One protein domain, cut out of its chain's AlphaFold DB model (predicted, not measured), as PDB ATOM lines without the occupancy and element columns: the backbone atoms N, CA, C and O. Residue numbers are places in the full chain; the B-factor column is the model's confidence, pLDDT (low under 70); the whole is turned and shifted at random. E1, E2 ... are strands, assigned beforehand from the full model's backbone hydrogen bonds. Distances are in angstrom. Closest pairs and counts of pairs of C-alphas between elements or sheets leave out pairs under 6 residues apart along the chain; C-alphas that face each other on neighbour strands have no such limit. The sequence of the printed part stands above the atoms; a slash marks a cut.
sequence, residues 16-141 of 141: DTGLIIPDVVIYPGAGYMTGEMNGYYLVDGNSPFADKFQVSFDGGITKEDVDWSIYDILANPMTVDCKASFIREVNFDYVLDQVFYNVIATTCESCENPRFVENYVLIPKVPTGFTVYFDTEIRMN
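Overview. This is residues 16 to 141 of the 141 residues of an uncharacterized protein of Bacteroidetes bacterium RIFCSPHIGHO2_02_FULL_44_7 (UniProt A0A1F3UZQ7). A twisted sheet with three long strands, E6, E7 and E10, and the short E1 at one edge makes a wall along the longest axis; over one of its faces, only partly face to face with it, runs an antiparallel ribbon of two short strand pairs laid end to end, E4 with E9 and E5 with E8. On the far side of E4 and E9 from that wall, the short hairpin of E2 and E3 runs crosswise, with long loops around it. The printed part has 126 residues, with no named helix and ten named strands, E1 to E10 in chain order; the wall runs E1, E6, E7, E10 and is mixed, and the three pairs are antiparallel. The class is all strand, though under half of the residues, 57 of 126, are in named strands. The whole is compact, with a radius of gyration of the C-alphas of 14.7 A, and spans 43 by 37 by 28 A.

Along the chain. Start at C-alpha 16, at (30.352, 3.952, 21.370), where E1 begins; it covers residues 16 to 18. Next come E2, residues 25 to 28, and, after a long link, E3, residues 53 to 56. Past a second long link you reach E4, residues 71 to 74, and after a tight link E5, residues 78 to 81. Then find C-alpha 84 at (44.782, 3.614, 22.035): from there E6 runs over residues 84 to 93, 28.8 A from first to last C-alpha. E7, residues 98 to 107, is also 28.8 A long. Two short strands follow, E8 at residues 114 to 117 and E9 at residues 121 to 124. E10 takes residues 131 to 140, is 30.1 A long, and ends at C-alpha 140, (47.355, -3.061, 28.355).

Arrangement. Begin with the four-strand sheet, whose edge strands are E1 and E10. E1 is parallel to E6 at 16 degrees, with N 17 and O 88 at 2.9 A. E6 and E7 form a hairpin, antiparallel at 167 degrees; look at N 87 and O 104, 2.8 A, and N 102 and O 89, 2.9 A. E7 and E10 are parallel at 15 degrees, with N 101 and O 133 at 2.8 A. The sheet is twisted, its C-alphas lying up to 4.4 A off the best plane. Now look from it to the short pairs: the closest C-alphas of E5 and E7 are those of Asp 81 and Thr 107, 5.8 A, and those of E6 and E9 are Val 90 and Ile 123, 7.9 A. E5 and E6 meet only through their link. E5 and E8 are antiparallel at 144 degrees, with N 80 and O 115 at 2.9 A. E4 and E9 are antiparallel at 143 degrees, with N 123 and O 72 at 2.9 A. Residues 42 to 43 also pair with residues 73 to 74 of E4, antiparallel. Farther out, E2 and E3 form a hairpin, antiparallel at 161 degrees, with N 27 and O 54 at 2.8 A. The closest C-alphas of E2 and E9 are those of Ile 26 and Val 121, 7.4 A. E3 is apart from E9, and residues 54 to 55 of E3 pair with residues 64 to 65, antiparallel.

Size, cuts and confidence. The two C-alphas farthest apart are those of Val 95 and Glu 112, at 44.8 A. The printed part has no cut and ends at residue 141, the chain's last. The long links are E2 to E3, with 24 residues between, and E3 to E4, with 14. The mean pLDDT of the printed part is 93.9; look at residues 110 to 112 for the three under 70.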
ATOM      1  N   ASP A  16      31.304   3.290  20.487       96.44
ATOM      2  CA  ASP A  16      30.352   3.952  21.370       96.44
ATOM      3  C   ASP A  16      29.108   3.069  21.504       96.44
ATOM      4  O   ASP A  16      28.568   2.592  20.503       96.44
ATOM      5  N   THR A  17      28.670   2.815  22.736       95.50
ATOM      6  CA  THR A  17      27.516   1.961  23.048       95.50
ATOM      7  C   THR A  17      26.569   2.618  24.056       95.50
ATOM      8  O   THR A  17      26.851   3.664  24.647       95.50
ATOM      9  N   GLY A  18      25.404   1.995  24.250       96.19
ATOM     10  CA  GLY A  18      24.377   2.489  25.163       96.19
ATOM     11  C   GLY A  18      23.628   3.690  24.586       96.19
ATOM     12  O   GLY A  18      23.201   3.664  23.434       96.19
ATOM     13  N   LEU A  19      23.444   4.727  25.400       97.25
ATOM     14  CA  LEU A  19      22.674   5.932  25.072       97.25
ATOM     15  C   LEU A  19      23.518   7.055  24.447       97.25
ATOM     16  O   LEU A  19      23.094   8.206  24.442       97.25
ATOM     17  N   ILE A  20      24.701   6.749  23.919       98.44
ATOM     18  CA  ILE A  20      25.484   7.720  23.146       98.44
ATOM     19  C   ILE A  20      24.794   7.952  21.796       98.44
ATOM     20  O   ILE A  20      24.417   6.996  21.116       98.44
ATOM     21  N   ILE A  21      24.633   9.216  21.398       98.00
ATOM     22  CA  ILE A  21      24.124   9.565  20.068       98.00
ATOM     23  C   ILE A  21      25.216   9.236  19.034       98.00
ATOM     24  O   ILE A  21      26.300   9.821  19.104       98.00
ATOM     25  N   PRO A  22      24.971   8.297  18.102       95.44
ATOM     26  CA  PRO A  22      25.990   7.847  17.160       95.44
ATOM     27  C   PRO A  22      26.288   8.909  16.097       95.44
ATOM     28  O   PRO A  22      25.472   9.791  15.838       95.44
ATOM     29  N   ASP A  23      27.452   8.783  15.458       93.44
ATOM     30  CA  ASP A  23      27.873   9.583  14.297       93.44
ATOM     31  C   ASP A  23      27.910  11.108  14.527       93.44
ATOM     32  O   ASP A  23      27.870  11.898  13.581       93.44
ATOM     33  N   VAL A  24      28.047  11.534  15.789       96.75
ATOM     34  CA  VAL A  24      28.199  12.944  16.169       96.75
ATOM     35  C   VAL A  24      29.669  13.323  16.284       96.75
ATOM     36  O   VAL A  24      30.445  12.680  16.994       96.75
ATOM     37  N   VAL A  25      30.045  14.437  15.658       97.31
ATOM     38  CA  VAL A  25      31.339  15.087  15.896       97.31
ATOM     39  C   VAL A  25      31.145  16.242  16.871       97.31
ATOM     40  O   VAL A  25      30.376  17.161  16.604       97.31
ATOM     41  N   ILE A  26      31.859  16.211  17.996       97.81
ATOM     42  CA  ILE A  26      31.836  17.267  19.016       97.81
ATOM     43  C   ILE A  26      33.052  18.175  18.828       97.81
ATOM     44  O   ILE A  26      34.187  17.704  18.730       97.81
ATOM     45  N   TYR A  27      32.817  19.484  18.819       97.50
ATOM     46  CA  TYR A  27      33.836  20.521  18.704       97.50
ATOM     47  C   TYR A  27      33.912  21.326  20.006       97.50
ATOM     48  O   TYR A  27      33.119  22.254  20.185       97.50
ATOM     49  N   PRO A  28      34.852  21.009  20.913       96.38
ATOM     50  CA  PRO A  28      35.157  21.890  22.031       96.38
ATOM     51  C   PRO A  28      35.849  23.167  21.525       96.38
ATOM     52  O   PRO A  28      36.575  23.153  20.526       96.38
ATOM     53  N   GLY A  29      35.646  24.282  22.223       94.88
ATOM     54  CA  GLY A  29      36.202  25.589  21.870       94.88
ATOM     55  C   GLY A  29      37.728  25.663  21.989       94.88
ATOM     56  O   GLY A  29      38.357  26.507  21.351       94.88
ATOM     57  N   ALA A  30      38.328  24.767  22.774       93.31
ATOM     58  CA  ALA A  30      39.765  24.568  22.896       93.31
ATOM     59  C   ALA A  30      40.071  23.099  23.236       93.31
ATOM     60  O   ALA A  30      39.207  22.368  23.712       93.31
ATOM     61  N   GLY A  31      41.308  22.661  23.001       91.06
ATOM     62  CA  GLY A  31      41.773  21.374  23.528       91.06
ATOM     63  C   GLY A  31      42.139  21.483  25.010       91.06
ATOM     64  O   GLY A  31      42.534  22.558  25.459       91.06
ATOM     65  N   TYR A  32      42.079  20.362  25.735       91.12
ATOM     66  CA  TYR A  32      42.394  20.269  27.174       91.12
ATOM     67  C   TYR A  32      41.429  21.042  28.087       91.12
ATOM     68  O   TYR A  32      41.741  21.291  29.256       91.12
ATOM     69  N   MET A  33      40.237  21.379  27.593       93.31
ATOM     70  CA  MET A  33      39.214  22.088  28.359       93.31
ATOM     71  C   MET A  33      38.811  21.353  29.637       93.31
ATOM     72  O   MET A  33      38.572  22.002  30.653       93.31
ATOM     73  N   THR A  34      38.812  20.015  29.652       93.31
ATOM     74  CA  THR A  34      38.482  19.249  30.869       93.31
ATOM     75  C   THR A  34      39.396  19.545  32.060       93.31
ATOM     76  O   THR A  34      39.007  19.271  33.196       93.31
ATOM     77  N   GLY A  35      40.593  20.102  31.835       89.88
ATOM     78  CA  GLY A  35      41.469  20.576  32.911       89.88
ATOM     79  C   GLY A  35      40.923  21.813  33.636       89.88
ATOM     80  O   GLY A  35      41.162  21.983  34.827       89.88
ATOM     81  N   GLU A  36      40.143  22.643  32.944       90.12
ATOM     82  CA  GLU A  36      39.500  23.847  33.489       90.12
ATOM     83  C   GLU A  36      38.102  23.552  34.055       90.12
ATOM     84  O   GLU A  36      37.567  24.325  34.852       90.12
ATOM     85  N   MET A  37      37.523  22.403  33.691       91.19
ATOM     86  CA  MET A  37      36.174  22.005  34.092       91.19
ATOM     87  C   MET A  37      36.042  21.623  35.565       91.19
ATOM     88  O   MET A  37      34.918  21.500  36.021       91.19
ATOM     89  N   ASN A  38      37.123  21.449  36.335       86.88
ATOM     90  CA  ASN A  38      37.072  21.197  37.789       86.88
ATOM     91  C   ASN A  38      36.041  20.120  38.227       86.88
ATOM     92  O   ASN A  38      35.407  20.253  39.273       86.88
ATOM     93  N   GLY A  39      35.851  19.067  37.423       83.06
ATOM     94  CA  GLY A  39      34.889  17.990  37.693       83.06
ATOM     95  C   GLY A  39      33.457  18.221  37.186       83.06
ATOM     96  O   GLY A  39      32.619  17.338  37.353       83.06
ATOM     97  N   TYR A  40      33.163  19.344  36.520       86.56
ATOM     98  CA  TYR A  40      31.905  19.585  35.793       86.56
ATOM     99  C   TYR A  40      31.858  18.795  34.477       86.56
ATOM    100  O   TYR A  40      31.785  19.357  33.391       86.56
ATOM    101  N   TYR A  41      31.941  17.471  34.573       95.94
ATOM    102  CA  TYR A  41      32.025  16.563  33.430       95.94
ATOM    103  C   TYR A  41      30.671  16.159  32.838       95.94
ATOM    104  O   TYR A  41      30.628  15.474  31.821       95.94
ATOM    105  N   LEU A  42      29.575  16.640  33.425       97.50
ATOM    106  CA  LEU A  42      28.289  16.791  32.754       97.50
ATOM    107  C   LEU A  42      28.156  18.254  32.315       97.50
ATOM    108  O   LEU A  42      28.133  19.157  33.154       97.50
ATOM    109  N   VAL A  43      28.062  18.482  31.009       97.81
ATOM    110  CA  VAL A  43      27.800  19.792  30.414       97.81
ATOM    111  C   VAL A  43      26.357  19.811  29.938       97.81
ATOM    112  O   VAL A  43      26.001  19.121  28.987       97.81
ATOM    113  N   ASP A  44      25.548  20.616  30.614       96.94
ATOM    114  CA  ASP A  44      24.184  20.943  30.223       96.94
ATOM    115  C   ASP A  44      24.080  22.426  29.825       96.94
ATOM    116  O   ASP A  44      25.054  23.177  29.894       96.94
ATOM    117  N   GLY A  45      22.882  22.888  29.458       95.94
ATOM    118  CA  GLY A  45      22.650  24.290  29.088       95.94
ATOM    119  C   GLY A  45      22.863  25.323  30.206       95.94
ATOM    120  O   GLY A  45      22.884  26.515  29.912       95.94
ATOM    121  N   ASN A  46      23.013  24.902  31.467       94.56
ATOM    122  CA  ASN A  46      23.336  25.788  32.591       94.56
ATOM    123  C   ASN A  46      24.827  25.745  32.959       94.56
ATOM    124  O   ASN A  46      25.281  26.539  33.787       94.56
ATOM    125  N   SER A  47      25.584  24.817  32.374       94.81
ATOM    126  CA  SER A  47      27.012  24.671  32.604       94.81
ATOM    127  C   SER A  47      27.760  25.940  32.185       94.81
ATOM    128  O   SER A  47      27.485  26.497  31.119       94.81
ATOM    129  N   PRO A  48      28.781  26.375  32.948       93.56
ATOM    130  CA  PRO A  48      29.637  27.491  32.545       93.56
ATOM    131  C   PRO A  48      30.442  27.211  31.264       93.56
ATOM    132  O   PRO A  48      31.087  28.118  30.749       93.56
ATOM    133  N   PHE A  49      30.414  25.971  30.760       95.44
ATOM    134  CA  PHE A  49      31.073  25.552  29.526       95.44
ATOM    135  C   PHE A  49      30.106  25.367  28.348       95.44
ATOM    136  O   PHE A  49      30.555  24.999  27.268       95.44
ATOM    137  N   ALA A  50      28.801  25.609  28.520       95.81
ATOM    138  CA  ALA A  50      27.798  25.371  27.477       95.81
ATOM    139  C   ALA A  50      28.082  26.154  26.178       95.81
ATOM    140  O   ALA A  50      27.884  25.645  25.080       95.81
ATOM    141  N   ASP A  51      28.621  27.372  26.280       96.31
ATOM    142  CA  ASP A  51      28.984  28.212  25.127       96.31
ATOM    143  C   ASP A  51      30.290  27.781  24.433       96.31
ATOM    144  O   ASP A  51      30.740  28.427  23.485       96.31
ATOM    145  N   LYS A  52      30.934  26.717  24.920       96.81
ATOM    146  CA  LYS A  52      32.210  26.209  24.410       96.81
ATOM    147  C   LYS A  52      32.067  24.950  23.570       96.81
ATOM    148  O   LYS A  52      33.091  24.403  23.173       96.81
ATOM    149  N   PHE A  53      30.854  24.480  23.303       97.94
ATOM    150  CA  PHE A  53      30.638  23.270  22.517       97.94
ATOM    151  C   PHE A  53      29.754  23.533  21.308       97.94
ATOM    152  O   PHE A  53      28.728  24.203  21.390       97.94
ATOM    153  N   GLN A  54      30.158  22.938  20.193       98.38
ATOM    154  CA  GLN A  54      29.343  22.777  18.997       98.38
ATOM    155  C   GLN A  54      29.332  21.309  18.593       98.38
ATOM    156  O   GLN A  54      30.234  20.545  18.950       98.38
ATOM    157  N   VAL A  55      28.327  20.919  17.823       98.50
ATOM    158  CA  VAL A  55      28.168  19.556  17.316       98.50
ATOM    159  C   VAL A  55      27.968  19.553  15.811       98.50
ATOM    160  O   VAL A  55      27.684  20.575  15.187       98.50
ATOM    161  N   SER A  56      28.160  18.381  15.228       98.31
ATOM    162  CA  SER A  56      27.806  18.066  13.856       98.31
ATOM    163  C   SER A  56      27.197  16.676  13.813       98.31
ATOM    164  O   SER A  56      27.799  15.727  14.317       98.31
ATOM    165  N   PHE A  57      26.036  16.566  13.174       97.25
ATOM    166  CA  PHE A  57      25.337  15.300  12.938       97.25
ATOM    167  C   PHE A  57      25.514  14.787  11.498       97.25
ATOM    168  O   PHE A  57      24.914  13.787  11.117       97.25
ATOM    169  N   ASP A  58      26.310  15.477  10.674       96.00
ATOM    170  CA  ASP A  58      26.526  15.163   9.255       96.00
ATOM    171  C   ASP A  58      27.985  14.794   8.942       96.00
ATOM    172  O   ASP A  58      28.483  15.008   7.835       96.00
ATOM    173  N   GLY A  59      28.686  14.224   9.927       92.88
ATOM    174  CA  GLY A  59      30.083  13.808   9.784       92.88
ATOM    175  C   GLY A  59      31.077  14.972   9.736       92.88
ATOM    176  O   GLY A  59      32.187  14.815   9.225       92.88
ATOM    177  N   GLY A  60      30.701  16.141  10.259       95.31
ATOM    178  CA  GLY A  60      31.559  17.322  10.360       95.31
ATOM    179  C   GLY A  60      31.452  18.306   9.196       95.31
ATOM    180  O   GLY A  60      32.324  19.169   9.067       95.31
ATOM    181  N   ILE A  61      30.432  18.190   8.337       95.69
ATOM    182  CA  ILE A  61      30.224  19.100   7.200       95.69
ATOM    183  C   ILE A  61      29.681  20.439   7.700       95.69
ATOM    184  O   ILE A  61      30.181  21.497   7.309       95.69
ATOM    185  N   THR A  62      28.687  20.401   8.584       97.12
ATOM    186  CA  THR A  62      28.121  21.581   9.238       97.12
ATOM    187  C   THR A  62      28.389  21.557  10.736       97.12
ATOM    188  O   THR A  62      28.516  20.497  11.341       97.12
ATOM    189  N   LYS A  63      28.524  22.747  11.329       97.38
ATOM    190  CA  LYS A  63      28.631  22.931  12.777       97.38
ATOM    191  C   LYS A  63      27.436  23.726  13.251       97.38
ATOM    192  O   LYS A  63      27.121  24.758  12.657       97.38
ATOM    193  N   GLU A  64      26.836  23.277  14.336       97.94
ATOM    194  CA  GLU A  64      25.731  23.957  14.987       97.94
ATOM    195  C   GLU A  64      25.900  23.956  16.503       97.94
ATOM    196  O   GLU A  64      26.684  23.187  17.071       97.94
ATOM    197  N   ASP A  65      25.189  24.870  17.152       98.12
ATOM    198  CA  ASP A  65      25.155  24.942  18.605       98.12
ATOM    199  C   ASP A  65      24.392  23.732  19.157       98.12
ATOM    200  O   ASP A  65      23.450  23.230  18.541       98.12
ATOM    201  N   VAL A  66      24.801  23.250  20.330       98.38
ATOM    202  CA  VAL A  66      24.147  22.101  20.964       98.38
ATOM    203  C   VAL A  66      22.731  22.484  21.396       98.38
ATOM    204  O   VAL A  66      22.535  23.465  22.118       98.38
ATOM    205  N   ASP A  67      21.738  21.678  21.018       98.25
ATOM    206  CA  ASP A  67      20.386  21.805  21.563       98.25
ATOM    207  C   ASP A  67      20.323  21.221  22.984       98.25
ATOM    208  O   ASP A  67      19.975  20.059  23.213       98.25
ATOM    209  N   TRP A  68      20.647  22.066  23.960       98.00
ATOM    210  CA  TRP A  68      20.652  21.731  25.385       98.00
ATOM    211  C   TRP A  68      19.275  21.386  25.972       98.00
ATOM    212  O   TRP A  68      19.189  21.029  27.153       98.00
ATOM    213  N   SER A  69      18.191  21.535  25.199       97.88
ATOM    214  CA  SER A  69      16.850  21.121  25.621       97.88
ATOM    215  C   SER A  69      16.623  19.616  25.456       97.88
ATOM    216  O   SER A  69      15.799  19.045  26.171       97.88
ATOM    217  N   ILE A  70      17.384  18.970  24.567       98.12
ATOM    218  CA  ILE A  70      17.248  17.543  24.245       98.12
ATOM    219  C   ILE A  70      18.543  16.746  24.417       98.12
ATOM    220  O   ILE A  70      18.467  15.524  24.547       98.12
ATOM    221  N   TYR A  71      19.700  17.408  24.475       98.62
ATOM    222  CA  TYR A  71      20.998  16.762  24.649       98.62
ATOM    223  C   TYR A  71      21.798  17.343  25.812       98.62
ATOM    224  O   TYR A  71      21.621  18.500  26.192       98.62
ATOM    225  N   ASP A  72      22.719  16.526  26.315       98.69
ATOM    226  CA  ASP A  72      23.825  16.924  27.184       98.69
ATOM    227  C   ASP A  72      25.135  16.319  26.657       98.69
ATOM    228  O   ASP A  72      25.129  15.344  25.897       98.69
ATOM    229  N   ILE A  73      26.268  16.889  27.064       98.56
ATOM    230  CA  ILE A  73      27.598  16.344  26.766       98.56
ATOM    231  C   ILE A  73      28.199  15.780  28.045       98.56
ATOM    232  O   ILE A  73      28.212  16.440  29.084       98.56
ATOM    233  N   LEU A  74      28.749  14.572  27.955       98.56
ATOM    234  CA  LEU A  74      29.607  14.020  28.995       98.56
ATOM    235  C   LEU A  74      31.067  14.108  28.571       98.56
ATOM    236  O   LEU A  74      31.394  13.903  27.404       98.56
ATOM    237  N   ALA A  75      31.935  14.381  29.536       97.94
ATOM    238  CA  ALA A  75      33.380  14.287  29.415       97.94
ATOM    239  C   ALA A  75      33.885  13.211  30.376       97.94
ATOM    240  O   ALA A  75      33.363  13.070  31.475       97.94
ATOM    241  N   ASN A  76      34.901  12.446  30.001       97.25
ATOM    242  CA  ASN A  76      35.534  11.520  30.940       97.25
ATOM    243  C   ASN A  76      37.028  11.437  30.630       97.25
ATOM    244  O   ASN A  76      37.487  10.507  29.953       97.25
ATOM    245  N   PRO A  77      37.780  12.484  31.012       96.00
ATOM    246  CA  PRO A  77      39.151  12.640  30.578       96.00
ATOM    247  C   PRO A  77      40.051  11.559  31.164       96.00
ATOM    248  O   PRO A  77      39.958  11.206  32.336       96.00
ATOM    249  N   MET A  78      40.996  11.090  30.358       94.62
ATOM    250  CA  MET A  78      41.999  10.128  30.787       94.62
ATOM    251  C   MET A  78      43.327  10.347  30.066       94.62
ATOM    252  O   MET A  78      43.388  10.889  28.960       94.62
ATOM    253  N   THR A  79      44.401   9.877  30.689       92.69
ATOM    254  CA  THR A  79      45.731   9.840  30.082       92.69
ATOM    255  C   THR A  79      46.015   8.418  29.633       92.69
ATOM    256  O   THR A  79      45.961   7.497  30.442       92.69
ATOM    257  N   VAL A  80      46.313   8.241  28.349       90.06
ATOM    258  CA  VAL A  80      46.622   6.938  27.752       90.06
ATOM    259  C   VAL A  80      47.979   6.951  27.080       90.06
ATOM    260  O   VAL A  80      48.436   7.980  26.579       90.06
ATOM    261  N   ASP A  81      48.578   5.775  26.981       85.44
ATOM    262  CA  ASP A  81      49.813   5.589  26.239       85.44
ATOM    263  C   ASP A  81      49.537   5.348  24.747       85.44
ATOM    264  O   ASP A  81      48.653   4.580  24.355       85.44
ATOM    265  N   CYS A  82      50.357   5.966  23.898       75.69
ATOM    266  CA  CYS A  82      50.539   5.588  22.494       75.69
ATOM    267  C   CYS A  82      49.259   5.610  21.628       75.69
ATOM    268  O   CYS A  82      48.406   6.502  21.713       75.69
ATOM    269  N   LYS A  83      49.170   4.617  20.724       82.31
ATOM    270  CA  LYS A  83      47.952   4.214  20.028       82.31
ATOM    271  C   LYS A  83      47.028   3.571  21.060       82.31
ATOM    272  O   LYS A  83      47.399   2.588  21.697       82.31
ATOM    273  N   ALA A  84      45.830   4.124  21.171       88.19
ATOM    274  CA  ALA A  84      44.782   3.614  22.035       88.19
ATOM    275  C   ALA A  84      43.472   3.567  21.259       88.19
ATOM    276  O   ALA A  84      43.204   4.471  20.460       88.19
ATOM    277  N   SER A  85      42.677   2.538  21.523       92.62
ATOM    278  CA  SER A  85      41.276   2.455  21.117       92.62
ATOM    279  C   SER A  85      40.394   2.588  22.347       92.62
ATOM    280  O   SER A  85      40.758   2.086  23.414       92.62
ATOM    281  N   PHE A  86      39.235   3.217  22.194       95.19
ATOM    282  CA  PHE A  86      38.321   3.475  23.299       95.19
ATOM    283  C   PHE A  86      37.013   2.724  23.096       95.19
ATOM    284  O   PHE A  86      36.488   2.671  21.987       95.19
ATOM    285  N   ILE A  87      36.487   2.166  24.178       96.38
ATOM    286  CA  ILE A  87      35.095   1.742  24.283       96.38
ATOM    287  C   ILE A  87      34.441   2.707  25.260       96.38
ATOM    288  O   ILE A  87      34.895   2.835  26.397       96.38
ATOM    289  N   ARG A  88      33.415   3.413  24.800       98.19
ATOM    290  CA  ARG A  88      32.660   4.395  25.574       98.19
ATOM    291  C   ARG A  88      31.233   3.892  25.694       98.19
ATOM    292  O   ARG A  88      30.621   3.554  24.690       98.19
ATOM    293  N   GLU A  89      30.704   3.857  26.906       98.38
ATOM    294  CA  GLU A  89      29.350   3.370  27.151       98.38
ATOM    295  C   GLU A  89      28.614   4.275  28.131       98.38
ATOM    296  O   GLU A  89      29.134   4.566  29.210       98.38
ATOM    297  N   VAL A  90      27.392   4.674  27.770       98.62
ATOM    298  CA  VAL A  90      26.500   5.428  28.660       98.62
ATOM    299  C   VAL A  90      25.222   4.645  28.930       98.62
ATOM    300  O   VAL A  90      24.493   4.307  28.001       98.62
ATOM    301  N   ASN A  91      24.912   4.413  30.204       98.19
ATOM    302  CA  ASN A  91      23.694   3.727  30.640       98.19
ATOM    303  C   ASN A  91      22.912   4.588  31.630       98.19
ATOM    304  O   ASN A  91      23.499   5.180  32.535       98.19
ATOM    305  N   PHE A  92      21.589   4.636  31.478       97.88
ATOM    306  CA  PHE A  92      20.697   5.298  32.431       97.88
ATOM    307  C   PHE A  92      20.010   4.233  33.283       97.88
ATOM    308  O   PHE A  92      19.324   3.354  32.760       97.88
ATOM    309  N   ASP A  93      20.163   4.340  34.597       97.06
ATOM    310  CA  ASP A  93      19.376   3.607  35.575       97.06
ATOM    311  C   ASP A  93      18.262   4.523  36.091       97.06
ATOM    312  O   ASP A  93      18.460   5.355  36.976       97.06
ATOM    313  N   TYR A  94      17.070   4.367  35.517       96.12
ATOM    314  CA  TYR A  94      15.889   5.141  35.903       96.12
ATOM    315  C   TYR A  94      15.254   4.693  37.225       96.12
ATOM    316  O   TYR A  94      14.332   5.344  37.701       96.12
ATOM    317  N   VAL A  95      15.680   3.565  37.798       97.00
ATOM    318  CA  VAL A  95      15.176   3.101  39.098       97.00
ATOM    319  C   VAL A  95      15.951   3.772  40.227       97.00
ATOM    320  O   VAL A  95      15.375   4.066  41.274       97.00
ATOM    321  N   LEU A  96      17.248   4.000  40.016       97.25
ATOM    322  CA  LEU A  96      18.140   4.629  40.990       97.25
ATOM    323  C   LEU A  96      18.403   6.118  40.722       97.25
ATOM    324  O   LEU A  96      19.100   6.747  41.516       97.25
ATOM    325  N   ASP A  97      17.863   6.665  39.629       98.06
ATOM    326  CA  ASP A  97      18.136   8.017  39.132       98.06
ATOM    327  C   ASP A  97      19.642   8.250  38.890       98.06
ATOM    328  O   ASP A  97      20.255   9.200  39.388       98.06
ATOM    329  N   GLN A  98      20.276   7.338  38.144       98.31
ATOM    330  CA  GLN A  98      21.721   7.353  37.894       98.31
ATOM    331  C   GLN A  98      22.049   7.286  36.404       98.31
ATOM    332  O   GLN A  98      21.372   6.622  35.622       98.31
ATOM    333  N   VAL A  99      23.129   7.954  36.015       98.44
ATOM    334  CA  VAL A  99      23.764   7.802  34.703       98.44
ATOM    335  C   VAL A  99      25.175   7.291  34.931       98.44
ATOM    336  O   VAL A  99      25.913   7.861  35.727       98.44
ATOM    337  N   PHE A 100      25.568   6.243  34.220       98.44
ATOM    338  CA  PHE A 100      26.926   5.714  34.253       98.44
ATOM    339  C   PHE A 100      27.599   5.988  32.923       98.44
ATOM    340  O   PHE A 100      27.074   5.573  31.890       98.44
ATOM    341  N   TYR A 101      28.749   6.657  32.956       98.50
ATOM    342  CA  TYR A 101      29.614   6.832  31.804       98.50
ATOM    343  C   TYR A 101      30.955   6.138  32.021       98.50
ATOM    344  O   TYR A 101      31.818   6.617  32.758       98.50
ATOM    345  N   ASN A 102      31.126   5.014  31.333       98.25
ATOM    346  CA  ASN A 102      32.308   4.174  31.434       98.25
ATOM    347  C   ASN A 102      33.172   4.352  30.187       98.25
ATOM    348  O   ASN A 102      32.673   4.273  29.059       98.25
ATOM    349  N   VAL A 103      34.474   4.559  30.386       98.12
ATOM    350  CA  VAL A 103      35.452   4.586  29.296       98.12
ATOM    351  C   VAL A 103      36.538   3.555  29.542       98.12
ATOM    352  O   VAL A 103      37.279   3.624  30.517       98.12
ATOM    353  N   ILE A 104      36.669   2.615  28.612       96.50
ATOM    354  CA  ILE A 104      37.732   1.616  28.618       96.50
ATOM    355  C   ILE A 104      38.690   1.955  27.482       96.50
ATOM    356  O   ILE A 104      38.331   1.863  26.308       96.50
ATOM    357  N   ALA A 105      39.925   2.310  27.816       94.19
ATOM    358  CA  ALA A 105      41.000   2.412  26.841       94.19
ATOM    359  C   ALA A 105      41.768   1.095  26.770       94.19
ATOM    360  O   ALA A 105      42.138   0.523  27.792       94.19
ATOM    361  N   THR A 106      42.059   0.631  25.559       92.12
ATOM    362  CA  THR A 106      43.071  -0.407  25.332       92.12
ATOM    363  C   THR A 106      44.303   0.249  24.728       92.12
ATOM    364  O   THR A 106      44.205   0.854  23.659       92.12
ATOM    365  N   THR A 107      45.438   0.156  25.418       87.75
ATOM    366  CA  THR A 107      46.704   0.820  25.079       87.75
ATOM    367  C   THR A 107      47.828  -0.198  24.915       87.75
ATOM    368  O   THR A 107      47.719  -1.355  25.318       87.75
ATOM    369  N   CYS A 108      48.932   0.237  24.315       82.25
ATOM    370  CA  CYS A 108      50.169  -0.538  24.289       82.25
ATOM    371  C   CYS A 108      50.957  -0.368  25.594       82.25
ATOM    372  O   CYS A 108      50.987   0.730  26.140       82.25
ATOM    373  N   GLU A 109      51.658  -1.417  26.031       73.19
ATOM    374  CA  GLU A 109      52.399  -1.464  27.309       73.19
ATOM    375  C   GLU A 109      53.539  -0.424  27.454       73.19
ATOM    376  O   GLU A 109      53.952  -0.117  28.568       73.19
ATOM    377  N   SER A 110      54.077   0.143  26.360       66.94
ATOM    378  CA  SER A 110      55.147   1.150  26.466       66.94
ATOM    379  C   SER A 110      55.271   2.096  25.264       66.94
ATOM    380  O   SER A 110      55.513   1.645  24.138       66.94
ATOM    381  N   CYS A 111      55.249   3.407  25.515       62.69
ATOM    382  CA  CYS A 111      55.929   4.420  24.696       62.69
ATOM    383  C   CYS A 111      56.233   5.681  25.517       62.69
ATOM    384  O   CYS A 111      55.702   5.886  26.600       62.69
ATOM    385  N   GLU A 112      57.114   6.526  24.982       63.84
ATOM    386  CA  GLU A 112      57.709   7.658  25.705       63.84
ATOM    387  C   GLU A 112      56.763   8.846  25.937       63.84
ATOM    388  O   GLU A 112      57.073   9.706  26.756       63.84
ATOM    389  N   ASN A 113      55.628   8.918  25.232       76.69
ATOM    390  CA  ASN A 113      54.765  10.099  25.237       76.69
ATOM    391  C   ASN A 113      53.300   9.711  25.484       76.69
ATOM    392  O   ASN A 113      52.602   9.355  24.524       76.69
ATOM    393  N   PRO A 114      52.819   9.783  26.737       84.75
ATOM    394  CA  PRO A 114      51.398   9.664  27.015       84.75
ATOM    395  C   PRO A 114      50.639  10.823  26.363       84.75
ATOM    396  O   PRO A 114      51.167  11.928  26.198       84.75
ATOM    397  N   ARG A 115      49.379  10.584  26.006       87.75
ATOM    398  CA  ARG A 115      48.472  11.611  25.491       87.75
ATOM    399  C   ARG A 115      47.230  11.716  26.357       87.75
ATOM    400  O   ARG A 115      46.705  10.721  26.852       87.75
ATOM    401  N   PHE A 116      46.752  12.940  26.495       91.62
ATOM    402  CA  PHE A 116      45.506  13.245  27.172       91.62
ATOM    403  C   PHE A 116      44.342  13.163  26.184       91.62
ATOM    404  O   PHE A 116      44.451  13.650  25.056       91.62
ATOM    405  N   VAL A 117      43.243  12.543  26.599       94.06
ATOM    406  CA  VAL A 117      42.026  12.409  25.798       94.06
ATOM    407  C   VAL A 117      40.835  12.780  26.667       94.06
ATOM    408  O   VAL A 117      40.686  12.249  27.758       94.06
ATOM    409  N   GLU A 118      39.995  13.690  26.180       95.88
ATOM    410  CA  GLU A 118      38.880  14.263  26.952       95.88
ATOM    411  C   GLU A 118      37.625  13.371  26.962       95.88
ATOM    412  O   GLU A 118      36.783  13.501  27.847       95.88
ATOM    413  N   ASN A 119      37.528  12.445  25.996       96.69
ATOM    414  CA  ASN A 119      36.412  11.513  25.794       96.69
ATOM    415  C   ASN A 119      35.044  12.199  25.883       96.69
ATOM    416  O   ASN A 119      34.220  11.869  26.731       96.69
ATOM    417  N   TYR A 120      34.802  13.166  25.000       98.00
ATOM    418  CA  TYR A 120      33.479  13.766  24.882       98.00
ATOM    419  C   TYR A 120      32.504  12.817  24.175       98.00
ATOM    420  O   TYR A 120      32.867  12.190  23.174       98.00
ATOM    421  N   VAL A 121      31.268  12.743  24.670       98.38
ATOM    422  CA  VAL A 121      30.133  12.068  24.015       98.38
ATOM    423  C   VAL A 121      28.870  12.914  24.145       98.38
ATOM    424  O   VAL A 121      28.680  13.595  25.153       98.38
ATOM    425  N   LEU A 122      28.010  12.865  23.126       98.62
ATOM    426  CA  LEU A 122      26.688  13.481  23.157       98.62
ATOM    427  C   LEU A 122      25.679  12.416  23.584       98.62
ATOM    428  O   LEU A 122      25.705  11.298  23.067       98.62
ATOM    429  N   ILE A 123      24.798  12.759  24.516       98.69
ATOM    430  CA  ILE A 123      23.767  11.865  25.049       98.69
ATOM    431  C   ILE A 123      22.414  12.585  25.066       98.69
ATOM    432  O   ILE A 123      22.380  13.819  25.044       98.69
ATOM    433  N   PRO A 124      21.285  11.855  25.133       98.44
ATOM    434  CA  PRO A 124      20.006  12.449  25.487       98.44
ATOM    435  C   PRO A 124      20.099  13.221  26.801       98.44
ATOM    436  O   PRO A 124      20.884  12.870  27.685       98.44
ATOM    437  N   LYS A 125      19.243  14.232  26.937       98.25
ATOM    438  CA  LYS A 125      19.125  15.046  28.142       98.25
ATOM    439  C   LYS A 125      19.047  14.176  29.396       98.25
ATOM    440  O   LYS A 125      18.160  13.324  29.518       98.25
ATOM    441  N   VAL A 126      19.939  14.432  30.346       98.06
ATOM    442  CA  VAL A 126      19.916  13.812  31.666       98.06
ATOM    443  C   VAL A 126      18.688  14.337  32.420       98.06
ATOM    444  O   VAL A 126      18.524  15.555  32.561       98.06
ATOM    445  N   PRO A 127      17.788  13.460  32.905       97.38
ATOM    446  CA  PRO A 127      16.617  13.901  33.644       97.38
ATOM    447  C   PRO A 127      17.005  14.635  34.929       97.38
ATOM    448  O   PRO A 127      18.001  14.329  35.585       97.38
ATOM    449  N   THR A 128      16.185  15.609  35.319       95.31
ATOM    450  CA  THR A 128      16.416  16.376  36.545       95.31
ATOM    451  C   THR A 128      16.471  15.459  37.766       95.31
ATOM    452  O   THR A 128      15.567  14.658  37.981       95.31
ATOM    453  N   GLY A 129      17.508  15.626  38.587       95.25
ATOM    454  CA  GLY A 129      17.717  14.851  39.812       95.25
ATOM    455  C   GLY A 129      18.638  13.644  39.647       95.25
ATOM    456  O   GLY A 129      19.065  13.093  40.659       95.25
ATOM    457  N   PHE A 130      18.998  13.273  38.414       97.81
ATOM    458  CA  PHE A 130      19.917  12.161  38.183       97.81
ATOM    459  C   PHE A 130      21.341  12.519  38.611       97.81
ATOM    460  O   PHE A 130      21.799  13.650  38.439       97.81
ATOM    461  N   THR A 131      22.061  11.527  39.133       97.50
ATOM    462  CA  THR A 131      23.495  11.638  39.435       97.50
ATOM    463  C   THR A 131      24.313  10.939  38.358       97.50
ATOM    464  O   THR A 131      24.032   9.791  38.019       97.50
ATOM    465  N   VAL A 132      25.343  11.609  37.836       97.94
ATOM    466  CA  VAL A 132      26.251  11.024  36.840       97.94
ATOM    467  C   VAL A 132      27.499  10.472  37.521       97.94
ATOM    468  O   VAL A 132      28.161  11.173  38.288       97.94
ATOM    469  N   TYR A 133      27.828   9.223  37.213       97.94
ATOM    470  CA  TYR A 133      29.027   8.525  37.649       97.94
ATOM    471  C   TYR A 133      29.945   8.287  36.461       97.94
ATOM    472  O   TYR A 133      29.499   7.893  35.384       97.94
ATOM    473  N   PHE A 134      31.235   8.502  36.685       97.81
ATOM    474  CA  PHE A 134      32.274   8.360  35.678       97.81
ATOM    475  C   PHE A 134      33.233   7.267  36.124       97.81
ATOM    476  O   PHE A 134      33.723   7.310  37.255       97.81
ATOM    477  N   ASP A 135      33.503   6.311  35.242       97.25
ATOM    478  CA  ASP A 135      34.513   5.282  35.469       97.25
ATOM    479  C   ASP A 135      35.478   5.206  34.288       97.25
ATOM    480  O   ASP A 135      35.099   5.430  33.133       97.25
ATOM    481  N   THR A 136      36.740   4.908  34.587       96.31
ATOM    482  CA  THR A 136      37.784   4.757  33.573       96.31
ATOM    483  C   THR A 136      38.621   3.523  33.845       96.31
ATOM    484  O   THR A 136      39.074   3.287  34.962       96.31
ATOM    485  N   GLU A 137      38.887   2.762  32.790       95.56
ATOM    486  CA  GLU A 137      39.749   1.590  32.837       95.56
ATOM    487  C   GLU A 137      40.797   1.682  31.726       95.56
ATOM    488  O   GLU A 137      40.482   2.007  30.579       95.56
ATOM    489  N   ILE A 138      42.051   1.367  32.049       92.38
ATOM    490  CA  ILE A 138      43.124   1.217  31.062       92.38
ATOM    491  C   ILE A 138      43.546  -0.247  31.035       92.38
ATOM    492  O   ILE A 138      44.013  -0.794  32.034       92.38
ATOM    493  N   ARG A 139      43.402  -0.869  29.867       90.31
ATOM    494  CA  ARG A 139      43.841  -2.234  29.575       90.31
ATOM    495  C   ARG A 139      45.091  -2.187  28.714       90.31
ATOM    496  O   ARG A 139      45.121  -1.491  27.704       90.31
ATOM    497  N   MET A 140      46.102  -2.956  29.099       84.88
ATOM    498  CA  MET A 140      47.355  -3.061  28.355       84.88
ATOM    499  C   MET A 140      47.341  -4.299  27.454       84.88
ATOM    500  O   MET A 140      46.956  -5.381  27.903       84.88
ATOM    501  N   ASN A 141      47.770  -4.114  26.204       71.75
ATOM    502  CA  ASN A 141      47.981  -5.155  25.192       71.75
ATOM    503  C   ASN A 141      49.466  -5.387  24.896       71.75
ATOM    504  O   ASN A 141      50.232  -4.393  24.858       71.75
TER     505      ASN A 141